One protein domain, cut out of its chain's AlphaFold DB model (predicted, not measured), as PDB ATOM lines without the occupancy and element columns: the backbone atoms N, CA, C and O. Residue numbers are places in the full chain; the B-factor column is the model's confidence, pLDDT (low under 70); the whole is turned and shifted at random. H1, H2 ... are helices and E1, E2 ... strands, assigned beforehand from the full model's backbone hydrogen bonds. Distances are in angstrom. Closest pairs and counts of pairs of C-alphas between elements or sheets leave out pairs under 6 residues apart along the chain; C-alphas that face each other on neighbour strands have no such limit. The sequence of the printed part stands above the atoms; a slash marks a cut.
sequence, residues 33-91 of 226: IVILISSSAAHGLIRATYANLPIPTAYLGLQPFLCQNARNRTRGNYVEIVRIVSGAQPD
ATOM      1  N   ILE A  33       0.559  11.509 -38.364       89.06
ATOM      2  CA  ILE A  33       0.707  12.425 -37.233       89.06
ATOM      3  C   ILE A  33       0.582  13.854 -37.772       89.06
ATOM      4  O   ILE A  33       1.407  14.290 -38.574       89.06
ATOM      5  N   VAL A  34      -0.472  14.563 -37.371       90.56
ATOM      6  CA  VAL A  34      -0.749  15.930 -37.848       90.56
ATOM      7  C   VAL A  34       0.034  16.993 -37.081       90.56
ATOM      8  O   VAL A  34       0.352  18.033 -37.649       90.56
ATOM      9  N   ILE A  35       0.379  16.715 -35.822       89.75
ATOM     10  CA  ILE A  35       1.216  17.578 -34.995       89.75
ATOM     11  C   ILE A  35       1.888  16.777 -33.876       89.75
ATOM     12  O   ILE A  35       1.286  15.864 -33.312       89.75
ATOM     13  N   LEU A  36       3.131  17.126 -33.548       88.31
ATOM     14  CA  LEU A  36       3.836  16.668 -32.354       88.31
ATOM     15  C   LEU A  36       4.036  17.850 -31.405       88.31
ATOM     16  O   LEU A  36       4.635  18.855 -31.783       88.31
ATOM     17  N   ILE A  37       3.589  17.711 -30.160       85.31
ATOM     18  CA  ILE A  37       3.796  18.714 -29.111       85.31
ATOM     19  C   ILE A  37       4.773  18.135 -28.090       85.31
ATOM     20  O   ILE A  37       4.553  17.037 -27.585       85.31
ATOM     21  N   SER A  38       5.854  18.857 -27.789       81.31
ATOM     22  CA  SER A  38       6.846  18.432 -26.794       81.31
ATOM     23  C   SER A  38       7.138  19.535 -25.791       81.31
ATOM     24  O   SER A  38       7.232  20.714 -26.143       81.31
ATOM     25  N   SER A  39       7.318  19.123 -24.539       70.56
ATOM     26  CA  SER A  39       7.637  19.991 -23.409       70.56
ATOM     27  C   SER A  39       9.123  20.196 -23.160       70.56
ATOM     28  O   SER A  39       9.521  21.154 -22.496       70.56
ATOM     29  N   SER A  40       9.940  19.296 -23.693       67.38
ATOM     30  CA  SER A  40      11.392  19.352 -23.662       67.38
ATOM     31  C   SER A  40      11.932  19.402 -25.088       67.38
ATOM     32  O   SER A  40      11.243  19.019 -26.046       67.38
ATOM     33  N   ALA A  41      13.170  19.880 -25.235       61.00
ATOM     34  CA  ALA A  41      13.956  19.750 -26.462       61.00
ATOM     35  C   ALA A  41      14.349  18.273 -26.669       61.00
ATOM     36  O   ALA A  41      15.518  17.901 -26.679       61.00
ATOM     37  N   ALA A  42      13.344  17.403 -26.731       65.12
ATOM     38  CA  ALA A  42      13.500  15.969 -26.813       65.12
ATOM     39  C   ALA A  42      14.012  15.572 -28.195       65.12
ATOM     40  O   ALA A  42      13.643  16.166 -29.213       65.12
ATOM     41  N   HIS A  43      14.726  14.447 -28.248       73.88
ATOM     42  CA  HIS A  43      15.019  13.737 -29.495       73.88
ATOM     43  C   HIS A  43      13.759  13.482 -30.345       73.88
ATOM     44  O   HIS A  43      13.865  13.326 -31.557       73.88
ATOM     45  N   GLY A  44      12.562  13.480 -29.740       76.94
ATOM     46  CA  GLY A  44      11.287  13.390 -30.452       76.94
ATOM     47  C   GLY A  44      11.066  14.504 -31.479       76.94
ATOM     48  O   GLY A  44      10.633  14.205 -32.587       76.94
ATOM     49  N   LEU A  45      11.424  15.753 -31.161       80.88
ATOM     50  CA  LEU A  45      11.287  16.880 -32.093       80.88
ATOM     51  C   LEU A  45      12.234  16.731 -33.287       80.88
ATOM     52  O   LEU A  45      11.826  16.911 -34.428       80.88
ATOM     53  N   ILE A  46      13.476  16.313 -33.030       84.12
ATOM     54  CA  ILE A  46      14.463  16.033 -34.080       84.12
ATOM     55  C   ILE A  46      13.942  14.921 -34.999       84.12
ATOM     56  O   ILE A  46      13.922  15.084 -36.217       84.12
ATOM     57  N   ARG A  47      13.454  13.811 -34.430       84.44
ATOM     58  CA  ARG A  47      12.878  12.708 -35.215       84.44
ATOM     59  C   ARG A  47      11.686  13.150 -36.064       84.44
ATOM     60  O   ARG A  47      11.565  12.689 -37.189       84.44
ATOM     61  N   ALA A  48      10.829  14.029 -35.545       85.81
ATOM     62  CA  ALA A  48       9.688  14.567 -36.283       85.81
ATOM     63  C   ALA A  48      10.115  15.428 -37.480       85.81
ATOM     64  O   ALA A  48       9.561  15.269 -38.568       85.81
ATOM     65  N   THR A  49      11.126  16.280 -37.304       86.00
ATOM     66  CA  THR A  49      11.670  17.129 -38.375       86.00
ATOM     67  C   THR A  49      12.308  16.313 -39.497       86.00
ATOM     68  O   THR A  49      12.134  16.644 -40.666       86.00
ATOM     69  N   TYR A  50      13.029  15.241 -39.155       85.75
ATOM     70  CA  TYR A  50      13.779  14.418 -40.115       85.75
ATOM     71  C   TYR A  50      13.055  13.133 -40.548       85.75
ATOM     72  O   TYR A  50      13.668  12.253 -41.152       85.75
ATOM     73  N   ALA A  51      11.765  12.988 -40.241       84.62
ATOM     74  CA  ALA A  51      10.969  11.874 -40.744       84.62
ATOM     75  C   ALA A  51      10.808  11.956 -42.274       84.62
ATOM     76  O   ALA A  51      10.774  13.047 -42.838       84.62
ATOM     77  N   ASN A  52      10.626  10.804 -42.941       79.50
ATOM     78  CA  ASN A  52      10.385  10.729 -44.395       79.50
ATOM     79  C   ASN A  52       9.278  11.688 -44.864       79.50
ATOM     80  O   ASN A  52       9.350  12.243 -45.956       79.50
ATOM     81  N   LEU A  53       8.264  11.875 -44.017       82.38
ATOM     82  CA  LEU A  53       7.316  12.971 -44.114       82.38
ATOM     83  C   LEU A  53       7.449  13.812 -42.839       82.38
ATOM     84  O   LEU A  53       7.022  13.333 -41.784       82.38
ATOM     85  N   PRO A  54       8.037  15.022 -42.911       86.19
ATOM     86  CA  PRO A  54       8.212  15.871 -41.742       86.19
ATOM     87  C   PRO A  54       6.886  16.117 -41.025       86.19
ATOM     88  O   PRO A  54       5.866  16.431 -41.645       86.19
ATOM     89  N   ILE A  55       6.909  15.950 -39.707       88.19
ATOM     90  CA  ILE A  55       5.742  16.139 -38.850       88.19
ATOM     91  C   ILE A  55       5.800  17.565 -38.298       88.19
ATOM     92  O   ILE A  55       6.818  17.925 -37.702       88.19
ATOM     93  N   PRO A  56       4.738  18.378 -38.443       90.12
ATOM     94  CA  PRO A  56       4.666  19.681 -37.793       90.12
ATOM     95  C   PRO A  56       4.898  19.561 -36.284       90.12
ATOM     96  O   PRO A  56       4.298  18.714 -35.623       90.12
ATOM     97  N   THR A  57       5.760  20.409 -35.729       87.81
ATOM     98  CA  THR A  57       6.107  20.371 -34.305       87.81
ATOM     99  C   THR A  57       5.763  21.668 -33.595       87.81
ATOM    100  O   THR A  57       6.039  22.746 -34.118       87.81
ATOM    101  N   ALA A  58       5.288  21.564 -32.358       83.25
ATOM    102  CA  ALA A  58       5.227  22.669 -31.414       83.25
ATOM    103  C   ALA A  58       6.093  22.349 -30.190       83.25
ATOM    104  O   ALA A  58       5.939  21.308 -29.547       83.25
ATOM    105  N   TYR A  59       7.008  23.258 -29.860       80.06
ATOM    106  CA  TYR A  59       7.738  23.218 -28.600       80.06
ATOM    107  C   TYR A  59       7.057  24.154 -27.609       80.06
ATOM    108  O   TYR A  59       7.032  25.367 -27.805       80.06
ATOM    109  N   LEU A  60       6.517  23.584 -26.540       73.12
ATOM    110  CA  LEU A  60       5.928  24.334 -25.442       73.12
ATOM    111  C   LEU A  60       6.772  24.050 -24.213       73.12
ATOM    112  O   LEU A  60       6.510  23.068 -23.537       73.12
ATOM    113  N   GLY A  61       7.797  24.855 -23.925       61.16
ATOM    114  CA  GLY A  61       8.655  24.637 -22.754       61.16
ATOM    115  C   GLY A  61       7.827  24.548 -21.466       61.16
ATOM    116  O   GLY A  61       7.452  25.569 -20.893       61.16
ATOM    117  N   LEU A  62       7.522  23.331 -20.997       54.53
ATOM    118  CA  LEU A  62       6.670  23.112 -19.825       54.53
ATOM    119  C   LEU A  62       7.505  23.089 -18.542       54.53
ATOM    120  O   LEU A  62       7.309  22.231 -17.680       54.53
ATOM    121  N   GLN A  63       8.396  24.069 -18.371       43.41
ATOM    122  CA  GLN A  63       9.072  24.271 -17.088       43.41
ATOM    123  C   GLN A  63       8.116  24.387 -15.872       43.41
ATOM    124  O   GLN A  63       8.585  24.167 -14.760       43.41
ATOM    125  N   PRO A  64       6.797  24.657 -16.012       41.12
ATOM    126  CA  PRO A  64       5.875  24.568 -14.885       41.12
ATOM    127  C   PRO A  64       4.985  23.308 -14.790       41.12
ATOM    128  O   PRO A  64       4.148  23.283 -13.894       41.12
ATOM    129  N   PHE A  65       5.128  22.268 -15.629       43.78
ATOM    130  CA  PHE A  65       4.230  21.083 -15.568       43.78
ATOM    131  C   PHE A  65       4.910  19.747 -15.287       43.78
ATOM    132  O   PHE A  65       4.229  18.747 -15.076       43.78
ATOM    133  N   LEU A  66       6.238  19.711 -15.246       43.16
ATOM    134  CA  LEU A  66       6.961  18.498 -14.896       43.16
ATOM    135  C   LEU A  66       7.226  18.506 -13.390       43.16
ATOM    136  O   LEU A  66       8.203  19.071 -12.914       43.16
ATOM    137  N   CYS A  67       6.295  17.890 -12.662       47.28
ATOM    138  CA  CYS A  67       6.484  17.329 -11.326       47.28
ATOM    139  C   CYS A  67       7.107  18.263 -10.273       47.28
ATOM    140  O   CYS A  67       8.291  18.148  -9.972       47.28
ATOM    141  N   GLN A  68       6.277  19.104  -9.641       35.03
ATOM    142  CA  GLN A  68       6.261  19.350  -8.184       35.03
ATOM    143  C   GLN A  68       5.136  20.346  -7.822       35.03
ATOM    144  O   GLN A  68       5.093  21.463  -8.326       35.03
ATOM    145  N   ASN A  69       4.255  19.937  -6.902       37.19
ATOM    146  CA  ASN A  69       3.234  20.738  -6.202       37.19
ATOM    147  C   ASN A  69       2.057  21.315  -7.026       37.19
ATOM    148  O   ASN A  69       2.087  22.410  -7.584       37.19
ATOM    149  N   ALA A  70       0.940  20.584  -6.947       45.75
ATOM    150  CA  ALA A  70      -0.368  20.802  -7.564       45.75
ATOM    151  C   ALA A  70      -1.197  21.982  -7.006       45.75
ATOM    152  O   ALA A  70      -2.386  21.818  -6.746       45.75
ATOM    153  N   ARG A  71      -0.619  23.171  -6.789       40.66
ATOM    154  CA  ARG A  71      -1.424  24.303  -6.282       40.66
ATOM    155  C   ARG A  71      -1.380  25.614  -7.048       40.66
ATOM    156  O   ARG A  71      -2.289  26.391  -6.799       40.66
ATOM    157  N   ASN A  72      -0.411  25.907  -7.929       43.81
ATOM    158  CA  ASN A  72      -0.403  27.255  -8.536       43.81
ATOM    159  C   ASN A  72       0.428  27.525  -9.813       43.81
ATOM    160  O   ASN A  72       0.944  28.629  -9.976       43.81
ATOM    161  N   ARG A  73       0.559  26.585 -10.757       39.91
ATOM    162  CA  ARG A  73       1.088  26.858 -12.120       39.91
ATOM    163  C   ARG A  73       0.422  25.850 -13.078       39.91
ATOM    164  O   ARG A  73       0.460  24.674 -12.767       39.91
ATOM    165  N   THR A  74      -0.249  26.156 -14.195       47.75
ATOM    166  CA  THR A  74      -0.261  27.325 -15.092       47.75
ATOM    167  C   THR A  74      -1.518  27.217 -15.979       47.75
ATOM    168  O   THR A  74      -1.637  26.270 -16.747       47.75
ATOM    169  N   ARG A  75      -2.451  28.176 -15.946       44.69
ATOM    170  CA  ARG A  75      -3.622  28.171 -16.856       44.69
ATOM    171  C   ARG A  75      -3.256  28.459 -18.328       44.69
ATOM    172  O   ARG A  75      -3.955  28.016 -19.231       44.69
ATOM    173  N   GLY A  76      -2.152  29.171 -18.577       49.59
ATOM    174  CA  GLY A  76      -1.792  29.671 -19.915       49.59
ATOM    175  C   GLY A  76      -1.388  28.596 -20.932       49.59
ATOM    176  O   GLY A  76      -1.816  28.652 -22.079       49.59
ATOM    177  N   ASN A  77      -0.617  27.583 -20.523       56.56
ATOM    178  CA  ASN A  77      -0.094  26.593 -21.477       56.56
ATOM    179  C   ASN A  77      -1.144  25.548 -21.887       56.56
ATOM    180  O   ASN A  77      -1.058  25.016 -22.988       56.56
ATOM    181  N   TYR A  78      -2.157  25.286 -21.051       63.00
ATOM    182  CA  TYR A  78      -3.286  24.428 -21.433       63.00
ATOM    183  C   TYR A  78      -4.104  25.043 -22.563       63.00
ATOM    184  O   TYR A  78      -4.441  24.347 -23.514       63.00
ATOM    185  N   VAL A  79      -4.373  26.350 -22.489       68.06
ATOM    186  CA  VAL A  79      -5.079  27.075 -23.553       68.06
ATOM    187  C   VAL A  79      -4.318  26.957 -24.871       68.06
ATOM    188  O   VAL A  79      -4.929  26.708 -25.904       68.06
ATOM    189  N   GLU A  80      -2.990  27.069 -24.842       72.50
ATOM    190  CA  GLU A  80      -2.174  26.947 -26.051       72.50
ATOM    191  C   GLU A  80      -2.172  25.521 -26.621       72.50
ATOM    192  O   GLU A  80      -2.343  25.348 -27.826       72.50
ATOM    193  N   ILE A  81      -2.079  24.488 -25.773       76.12
ATOM    194  CA  ILE A  81      -2.233  23.089 -26.208       76.12
ATOM    195  C   ILE A  81      -3.604  22.887 -26.858       76.12
ATOM    196  O   ILE A  81      -3.681  22.335 -27.954       76.12
ATOM    197  N   VAL A  82      -4.676  23.366 -26.221       76.25
ATOM    198  CA  VAL A  82      -6.042  23.252 -26.748       76.25
ATOM    199  C   VAL A  82      -6.176  23.987 -28.079       76.25
ATOM    200  O   VAL A  82      -6.739  23.422 -29.011       76.25
ATOM    201  N   ARG A  83      -5.620  25.197 -28.219       79.25
ATOM    202  CA  ARG A  83      -5.617  25.955 -29.482       79.25
ATOM    203  C   ARG A  83      -4.904  25.206 -30.600       79.25
ATOM    204  O   ARG A  83      -5.460  25.065 -31.686       79.25
ATOM    205  N   ILE A  84      -3.704  24.698 -30.328       81.62
ATOM    206  CA  ILE A  84      -2.899  23.951 -31.300       81.62
ATOM    207  C   ILE A  84      -3.626  22.670 -31.725       81.62
ATOM    208  O   ILE A  84      -3.764  22.408 -32.917       81.62
ATOM    209  N   VAL A  85      -4.124  21.891 -30.760       83.69
ATOM    210  CA  VAL A  85      -4.878  20.654 -31.014       83.69
ATOM    211  C   VAL A  85      -6.152  20.946 -31.806       83.69
ATOM    212  O   VAL A  85      -6.418  20.270 -32.794       83.69
ATOM    213  N   SER A  86      -6.902  21.984 -31.432       82.19
ATOM    214  CA  SER A  86      -8.134  22.376 -32.130       82.19
ATOM    215  C   SER A  86      -7.855  22.817 -33.567       82.19
ATOM    216  O   SER A  86      -8.589  22.437 -34.474       82.19
ATOM    217  N   GLY A  87      -6.770  23.564 -33.799       83.81
ATOM    218  CA  GLY A  87      -6.349  23.971 -35.141       83.81
ATOM    219  C   GLY A  87      -5.843  22.809 -36.003       83.81
ATOM    220  O   GLY A  87      -6.020  22.826 -37.218       83.81
ATOM    221  N   ALA A  88      -5.242  21.788 -35.386       85.88
ATOM    222  CA  ALA A  88      -4.754  20.599 -36.080       85.88
ATOM    223  C   ALA A  88      -5.857  19.571 -36.398       85.88
ATOM    224  O   ALA A  88      -5.625  18.697 -37.233       85.88
ATOM    225  N   GLN A  89      -7.017  19.662 -35.734       87.75
ATOM    226  CA  GLN A  89      -8.180  18.775 -35.897       87.75
ATOM    227  C   GLN A  89      -7.817  17.273 -35.956       87.75
ATOM    228  O   GLN A  89      -8.111  16.605 -36.950       87.75
ATOM    229  N   PRO A  90      -7.136  16.713 -34.934       89.25
ATOM    230  CA  PRO A  90      -6.772  15.304 -34.941       89.25
ATOM    231  C   PRO A  90      -7.990  14.400 -34.706       89.25
ATOM    232  O   PRO A  90      -8.867  14.715 -33.909       89.25
ATOM    233  N   ASP A  91      -7.981  13.219 -35.328       89.69
ATOM    234  CA  ASP A  91      -9.002  12.187 -35.100       89.69
ATOM    235  C   ASP A  91      -8.789  11.434 -33.758       89.69
ATOM    236  O   ASP A  91      -9.705  10.796 -33.245       89.69
TER     237      ASP A  91
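AT A GLANCE: This is residues 33 to 91 of the 226 residues of a protein of Scleroderma citrinum Foug A (UniProt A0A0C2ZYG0). A small strip of two parallel strands, E1 and E2, lies between the short helix H1 on one side and the longer helix H2, set loosely, on the other. A loop, residues 60 to 74, swings out at one end before H2. The 59 printed residues run E1, H1, E2, H2, class mixed, with 27 in named elements; the whole is loose, radius of gyration of the C-alphas 13.0 A, spanning 42 by 25 by 14 A.

HOW THE PARTS SIT: E1, residues 36 to 38, and E2, residues 57 to 59, are parallel at 15 degrees, with N 58 and O 36 2.8 A apart, within hydrogen-bond range. H1, residues 43 to 49, makes with them a strand-helix-strand unit, parallel strands joined through a helix, its crossover right-handed; the closest C-alphas of H1 and E2 are Leu 45 and Thr 57, 6.6 A. H2, residues 75 to 88, is apart from H1; its closest C-alphas with E1 are Ile 81 and Ile 37, 8.0 A. Every O i to N i+4 pair is within hydrogen-bond range in H1, 9 of 10 in H2.

IN THESE COORDINATES: E1 begins at C-alpha 36 (3.836, 16.668, -32.354); E1 and E2 each measure 6.6 A, H1 10.1 A. H2, 20.7 A, ends at C-alpha 88 (-4.754, 20.599, -36.080).

THE WHOLE: The C-alphas farthest apart, Asn 52 and Arg 71, are 42.1 A apart. The printed part has no cut; E2 to H2 is a long link. pLDDT is under 70 at residues 40 to 42 and 61 to 79.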